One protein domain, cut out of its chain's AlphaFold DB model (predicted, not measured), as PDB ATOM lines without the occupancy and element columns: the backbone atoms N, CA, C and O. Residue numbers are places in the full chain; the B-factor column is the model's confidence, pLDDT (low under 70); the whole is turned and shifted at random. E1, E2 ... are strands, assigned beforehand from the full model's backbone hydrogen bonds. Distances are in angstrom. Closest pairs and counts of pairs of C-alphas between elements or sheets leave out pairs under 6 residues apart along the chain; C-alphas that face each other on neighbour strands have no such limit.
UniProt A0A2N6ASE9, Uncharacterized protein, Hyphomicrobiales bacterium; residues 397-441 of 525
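Overview. This is residues 397 to 441 of the 525 residues of an uncharacterized protein of Hyphomicrobiales bacterium (UniProt A0A2N6ASE9). There is little regular structure here: a small sheet of three strands, E2, E1 and E3 side by side, with a long loop, residues 413 to 436, that runs out from it and folds back. The hairpin of E1 and E2 turns near Arg 403 at one end of a rod, the loop near Glu 421 at the other. The 45 printed residues have three named strands, E1, E2, E3 along the chain, antiparallel; the class is all strand, though these hold only 16 residues. The whole is loose, radius of gyration of the C-alphas 12.6 A, spans 40 by 19 by 13 A.

Arrangement. Start at E1, residues 397 to 401, the inner strand. E2, residues 406 to 412, is its antiparallel neighbour at 152 degrees; find N 408 and O 399 2.8 A apart. E3, residues 437 to 440, is antiparallel to E1 at 141 degrees, with N 398 and O 438 2.7 A apart.

Along the chain. Find C-alpha 397 at (-33.384, -2.126, -41.964); E1 runs 12.9 A. E2 runs 17.9 A. E3 runs 9.9 A to C-alpha 440 at (-36.254, 2.361, -45.891).

Size, cuts and confidence. The C-alphas farthest apart, of Arg 403 and Glu 421, are 40.2 A apart. The link E2 to E3 is long; the printed part has no cut, and no printed residue is under 70 in pLDDT.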
ATOM      1  N   VAL A 397     -34.112  -1.122 -41.186       92.56
ATOM      2  CA  VAL A 397     -33.384  -2.126 -41.964       92.56
ATOM      3  C   VAL A 397     -34.237  -3.369 -42.156       92.56
ATOM      4  O   VAL A 397     -34.825  -3.910 -41.226       92.56
ATOM      5  N   TYR A 398     -34.273  -3.851 -43.388       90.12
ATOM      6  CA  TYR A 398     -34.972  -5.054 -43.789       90.12
ATOM      7  C   TYR A 398     -33.983  -6.064 -44.347       90.12
ATOM      8  O   TYR A 398     -33.084  -5.695 -45.104       90.12
ATOM      9  N   ALA A 399     -34.215  -7.340 -44.064       92.62
ATOM     10  CA  ALA A 399     -33.514  -8.455 -44.679       92.62
ATOM     11  C   ALA A 399     -34.513  -9.317 -45.444       92.62
ATOM     12  O   ALA A 399     -35.639  -9.546 -45.002       92.62
ATOM     13  N   TRP A 400     -34.115  -9.810 -46.608       91.31
ATOM     14  CA  TRP A 400     -34.933 -10.770 -47.330       91.31
ATOM     15  C   TRP A 400     -34.913 -12.137 -46.638       91.31
ATOM     16  O   TRP A 400     -33.842 -12.683 -46.376       91.31
ATOM     17  N   SER A 401     -36.090 -12.723 -46.422       87.94
ATOM     18  CA  SER A 401     -36.226 -14.107 -45.974       87.94
ATOM     19  C   SER A 401     -36.631 -15.008 -47.136       87.94
ATOM     20  O   SER A 401     -37.739 -14.894 -47.659       87.94
ATOM     21  N   ASP A 402     -35.776 -15.962 -47.513       86.50
ATOM     22  CA  ASP A 402     -36.125 -16.946 -48.550       86.50
ATOM     23  C   ASP A 402     -37.249 -17.890 -48.107       86.50
ATOM     24  O   ASP A 402     -38.046 -18.323 -48.938       86.50
ATOM     25  N   ARG A 403     -37.376 -18.138 -46.795       85.88
ATOM     26  CA  ARG A 403     -38.456 -18.953 -46.224       85.88
ATOM     27  C   ARG A 403     -39.831 -18.334 -46.467       85.88
ATOM     28  O   ARG A 403     -40.760 -19.048 -46.828       85.88
ATOM     29  N   TYR A 404     -39.956 -17.026 -46.252       84.56
ATOM     30  CA  TYR A 404     -41.233 -16.310 -46.358       84.56
ATOM     31  C   TYR A 404     -41.412 -15.599 -47.706       84.56
ATOM     32  O   TYR A 404     -42.507 -15.156 -48.032       84.56
ATOM     33  N   ARG A 405     -40.348 -15.532 -48.518       89.00
ATOM     34  CA  ARG A 405     -40.287 -14.806 -49.794       89.00
ATOM     35  C   ARG A 405     -40.716 -13.339 -49.667       89.00
ATOM     36  O   ARG A 405     -41.379 -12.805 -50.555       89.00
ATOM     37  N   GLU A 406     -40.298 -12.686 -48.587       83.44
ATOM     38  CA  GLU A 406     -40.593 -11.281 -48.306       83.44
ATOM     39  C   GLU A 406     -39.434 -10.583 -47.580       83.44
ATOM     40  O   GLU A 406     -38.513 -11.225 -47.064       83.44
ATOM     41  N   PHE A 407     -39.475  -9.248 -47.554       86.62
ATOM     42  CA  PHE A 407     -38.589  -8.442 -46.717       86.62
ATOM     43  C   PHE A 407     -39.103  -8.436 -45.276       86.62
ATOM     44  O   PHE A 407     -40.184  -7.918 -45.004       86.62
ATOM     45  N   VAL A 408     -38.300  -8.960 -44.357       82.50
ATOM     46  CA  VAL A 408     -38.551  -8.933 -42.917       82.50
ATOM     47  C   VAL A 408     -37.912  -7.673 -42.347       82.50
ATOM     48  O   VAL A 408     -36.735  -7.416 -42.587       82.50
ATOM     49  N   ASN A 409     -38.687  -6.860 -41.632       81.38
ATOM     50  CA  ASN A 409     -38.173  -5.686 -40.929       81.38
ATOM     51  C   ASN A 409     -37.403  -6.136 -39.679       81.38
ATOM     52  O   ASN A 409     -37.909  -6.945 -38.900       81.38
ATOM     53  N   HIS A 410     -36.212  -5.588 -39.477       84.62
ATOM     54  CA  HIS A 410     -35.349  -5.838 -38.323       84.62
ATOM     55  C   HIS A 410     -35.220  -4.614 -37.408       84.62
ATOM     56  O   HIS A 410     -34.291  -4.523 -36.604       84.62
ATOM     57  N   GLY A 411     -36.182  -3.697 -37.509       82.69
ATOM     58  CA  GLY A 411     -36.330  -2.543 -36.641       82.69
ATOM     59  C   GLY A 411     -35.558  -1.319 -37.118       82.69
ATOM     60  O   GLY A 411     -34.899  -1.313 -38.164       82.69
ATOM     61  N   LYS A 412     -35.670  -0.268 -36.307       84.31
ATOM     62  CA  LYS A 412     -34.985   1.006 -36.508       84.31
ATOM     63  C   LYS A 412     -33.472   0.811 -36.398       84.31
ATOM     64  O   LYS A 412     -32.981   0.065 -35.543       84.31
ATOM     65  N   ILE A 413     -32.740   1.502 -37.252       89.38
ATOM     66  CA  ILE A 413     -31.301   1.723 -37.161       89.38
ATOM     67  C   ILE A 413     -31.058   3.223 -37.010       89.38
ATOM     68  O   ILE A 413     -31.911   4.034 -37.355       89.38
ATOM     69  N   LEU A 414     -29.908   3.595 -36.449       87.62
ATOM     70  CA  LEU A 414     -29.494   4.998 -36.318       87.62
ATOM     71  C   LEU A 414     -30.469   5.904 -35.540       87.62
ATOM     72  O   LEU A 414     -30.350   7.116 -35.610       87.62
ATOM     73  N   HIS A 415     -31.349   5.344 -34.708       74.69
ATOM     74  CA  HIS A 415     -32.441   6.049 -34.016       74.69
ATOM     75  C   HIS A 415     -32.046   7.331 -33.233       74.69
ATOM     76  O   HIS A 415     -32.877   8.196 -32.981       74.69
ATOM     77  N   LYS A 416     -30.775   7.476 -32.839       76.62
ATOM     78  CA  LYS A 416     -30.253   8.636 -32.091       76.62
ATOM     79  C   LYS A 416     -29.435   9.613 -32.947       76.62
ATOM     80  O   LYS A 416     -28.920  10.587 -32.405       76.62
ATOM     81  N   ALA A 417     -29.336   9.379 -34.255       80.38
ATOM     82  CA  ALA A 417     -28.543  10.166 -35.196       80.38
ATOM     83  C   ALA A 417     -29.288  11.426 -35.667       80.38
ATOM     84  O   ALA A 417     -29.445  11.668 -36.861       80.38
ATOM     85  N   ASN A 418     -29.801  12.233 -34.735       71.88
ATOM     86  CA  ASN A 418     -30.666  13.373 -35.052       71.88
ATOM     87  C   ASN A 418     -29.914  14.689 -35.326       71.88
ATOM     88  O   ASN A 418     -30.401  15.763 -34.979       71.88
ATOM     89  N   GLY A 419     -28.739  14.592 -35.947       72.50
ATOM     90  CA  GLY A 419     -27.890  15.720 -36.330       72.50
ATOM     91  C   GLY A 419     -26.450  15.277 -36.626       72.50
ATOM     92  O   GLY A 419     -26.056  14.193 -36.185       72.50
ATOM     93  N   PRO A 420     -25.645  16.089 -37.342       77.25
ATOM     94  CA  PRO A 420     -24.233  15.788 -37.608       77.25
ATOM     95  C   PRO A 420     -23.414  15.554 -36.332       77.25
ATOM     96  O   PRO A 420     -22.506  14.735 -36.302       77.25
ATOM     97  N   GLU A 421     -23.755  16.238 -35.240       75.81
ATOM     98  CA  GLU A 421     -23.092  16.094 -33.942       75.81
ATOM     99  C   GLU A 421     -23.404  14.773 -33.220       75.81
ATOM    100  O   GLU A 421     -22.793  14.468 -32.196       75.81
ATOM    101  N   LYS A 422     -24.358  13.997 -33.743       79.44
ATOM    102  CA  LYS A 422     -24.761  12.676 -33.248       79.44
ATOM    103  C   LYS A 422     -24.665  11.611 -34.334       79.44
ATOM    104  O   LYS A 422     -25.347  10.590 -34.253       79.44
ATOM    105  N   GLU A 423     -23.834  11.849 -35.346       88.50
ATOM    106  CA  GLU A 423     -23.459  10.815 -36.299       88.50
ATOM    107  C   GLU A 423     -23.017   9.562 -35.532       88.50
ATOM    108  O   GLU A 423     -22.264   9.621 -34.556       88.50
ATOM    109  N   GLN A 424     -23.557   8.420 -35.930       90.69
ATOM    110  CA  GLN A 424     -23.284   7.155 -35.272       90.69
ATOM    111  C   GLN A 424     -23.330   6.028 -36.289       90.69
ATOM    112  O   GLN A 424     -23.954   6.127 -37.342       90.69
ATOM    113  N   THR A 425     -22.701   4.918 -35.931       93.12
ATOM    114  CA  THR A 425     -22.775   3.670 -36.682       93.12
ATOM    115  C   THR A 425     -23.670   2.700 -35.930       93.12
ATOM    116  O   THR A 425     -23.528   2.529 -34.720       93.12
ATOM    117  N   ASP A 426     -24.567   2.029 -36.647       91.31
ATOM    118  CA  ASP A 426     -25.351   0.925 -36.105       91.31
ATOM    119  C   ASP A 426     -24.961  -0.379 -36.809       91.31
ATOM    120  O   ASP A 426     -24.821  -0.425 -38.030       91.31
ATOM    121  N   SER A 427     -24.753  -1.440 -36.030       91.88
ATOM    122  CA  SER A 427     -24.365  -2.762 -36.528       91.88
ATOM    123  C   SER A 427     -25.476  -3.765 -36.252       91.88
ATOM    124  O   SER A 427     -25.975  -3.885 -35.130       91.88
ATOM    125  N   ARG A 428     -25.853  -4.537 -37.275       90.50
ATOM    126  CA  ARG A 428     -26.817  -5.638 -37.154       90.50
ATOM    127  C   ARG A 428     -26.167  -6.936 -37.606       90.50
ATOM    128  O   ARG A 428     -25.502  -6.986 -38.637       90.50
ATOM    129  N   SER A 429     -26.354  -7.986 -36.817       90.38
ATOM    130  CA  SER A 429     -25.922  -9.340 -37.156       90.38
ATOM    131  C   SER A 429     -27.143 -10.204 -37.418       90.38
ATOM    132  O   SER A 429     -28.124 -10.143 -36.680       90.38
ATOM    133  N   PHE A 430     -27.066 -11.008 -38.471       87.56
ATOM    134  CA  PHE A 430     -28.130 -11.911 -38.887       87.56
ATOM    135  C   PHE A 430     -27.623 -13.347 -38.807       87.56
ATOM    136  O   PHE A 430     -26.442 -13.611 -39.044       87.56
ATOM    137  N   GLU A 431     -28.509 -14.278 -38.461       84.56
ATOM    138  CA  GLU A 431     -28.197 -15.701 -38.536       84.56
ATOM    139  C   GLU A 431     -28.315 -16.181 -39.988       84.56
ATOM    140  O   GLU A 431     -29.316 -15.936 -40.662       84.56
ATOM    141  N   GLY A 432     -27.283 -16.877 -40.470       86.31
ATOM    142  CA  GLY A 432     -27.207 -17.333 -41.855       86.31
ATOM    143  C   GLY A 432     -26.835 -16.227 -42.848       86.31
ATOM    144  O   GLY A 432     -26.475 -15.108 -42.484       86.31
ATOM    145  N   LEU A 433     -26.870 -16.570 -44.136       86.38
ATOM    146  CA  LEU A 433     -26.544 -15.635 -45.209       86.38
ATOM    147  C   LEU A 433     -27.781 -14.817 -45.594       86.38
ATOM    148  O   LEU A 433     -28.715 -15.341 -46.196       86.38
ATOM    149  N   VAL A 434     -27.744 -13.513 -45.323       88.06
ATOM    150  CA  VAL A 434     -28.702 -12.547 -45.872       88.06
ATOM    151  C   VAL A 434     -28.123 -11.965 -47.159       88.06
ATOM    152  O   VAL A 434     -27.185 -11.174 -47.129       88.06
ATOM    153  N   SER A 435     -28.681 -12.356 -48.304       84.94
ATOM    154  CA  SER A 435     -28.199 -11.925 -49.627       84.94
ATOM    155  C   SER A 435     -28.792 -10.598 -50.108       84.94
ATOM    156  O   SER A 435     -28.295 -10.007 -51.065       84.94
ATOM    157  N   ARG A 436     -29.874 -10.131 -49.477       91.62
ATOM    158  CA  ARG A 436     -30.590  -8.908 -49.854       91.62
ATOM    159  C   ARG A 436     -31.013  -8.149 -48.609       91.62
ATOM    160  O   ARG A 436     -31.718  -8.697 -47.763       91.62
ATOM    161  N   PHE A 437     -30.636  -6.882 -48.550       91.00
ATOM    162  CA  PHE A 437     -31.087  -5.944 -47.534       91.00
ATOM    163  C   PHE A 437     -31.719  -4.721 -48.195       91.00
ATOM    164  O   PHE A 437     -31.442  -4.398 -49.352       91.00
ATOM    165  N   ARG A 438     -32.601  -4.056 -47.459       91.19
ATOM    166  CA  ARG A 438     -33.212  -2.786 -47.847       91.19
ATOM    167  C   ARG A 438     -33.210  -1.888 -46.627       91.19
ATOM    168  O   ARG A 438     -33.662  -2.316 -45.575       91.19
ATOM    169  N   ILE A 439     -32.741  -0.660 -46.774       91.06
ATOM    170  CA  ILE A 439     -32.977   0.386 -45.781       91.06
ATOM    171  C   ILE A 439     -34.112   1.250 -46.324       91.06
ATOM    172  O   ILE A 439     -34.110   1.582 -47.510       91.06
ATOM    173  N   SER A 440     -35.116   1.531 -45.502       82.81
ATOM    174  CA  SER A 440     -36.254   2.361 -45.891       82.81
ATOM    175  C   SER A 440     -36.621   3.286 -44.752       82.81
ATOM    176  O   SER A 440     -36.660   2.858 -43.603       82.81
ATOM    177  N   GLU A 441     -36.965   4.518 -45.096       78.94
ATOM    178  CA  GLU A 441     -37.746   5.359 -44.202       78.94
ATOM    179  C   GLU A 441     -39.211   4.944 -44.284       78.94
ATOM    180  O   GLU A 441     -39.774   4.818 -45.375       78.94
TER     181      GLU A 441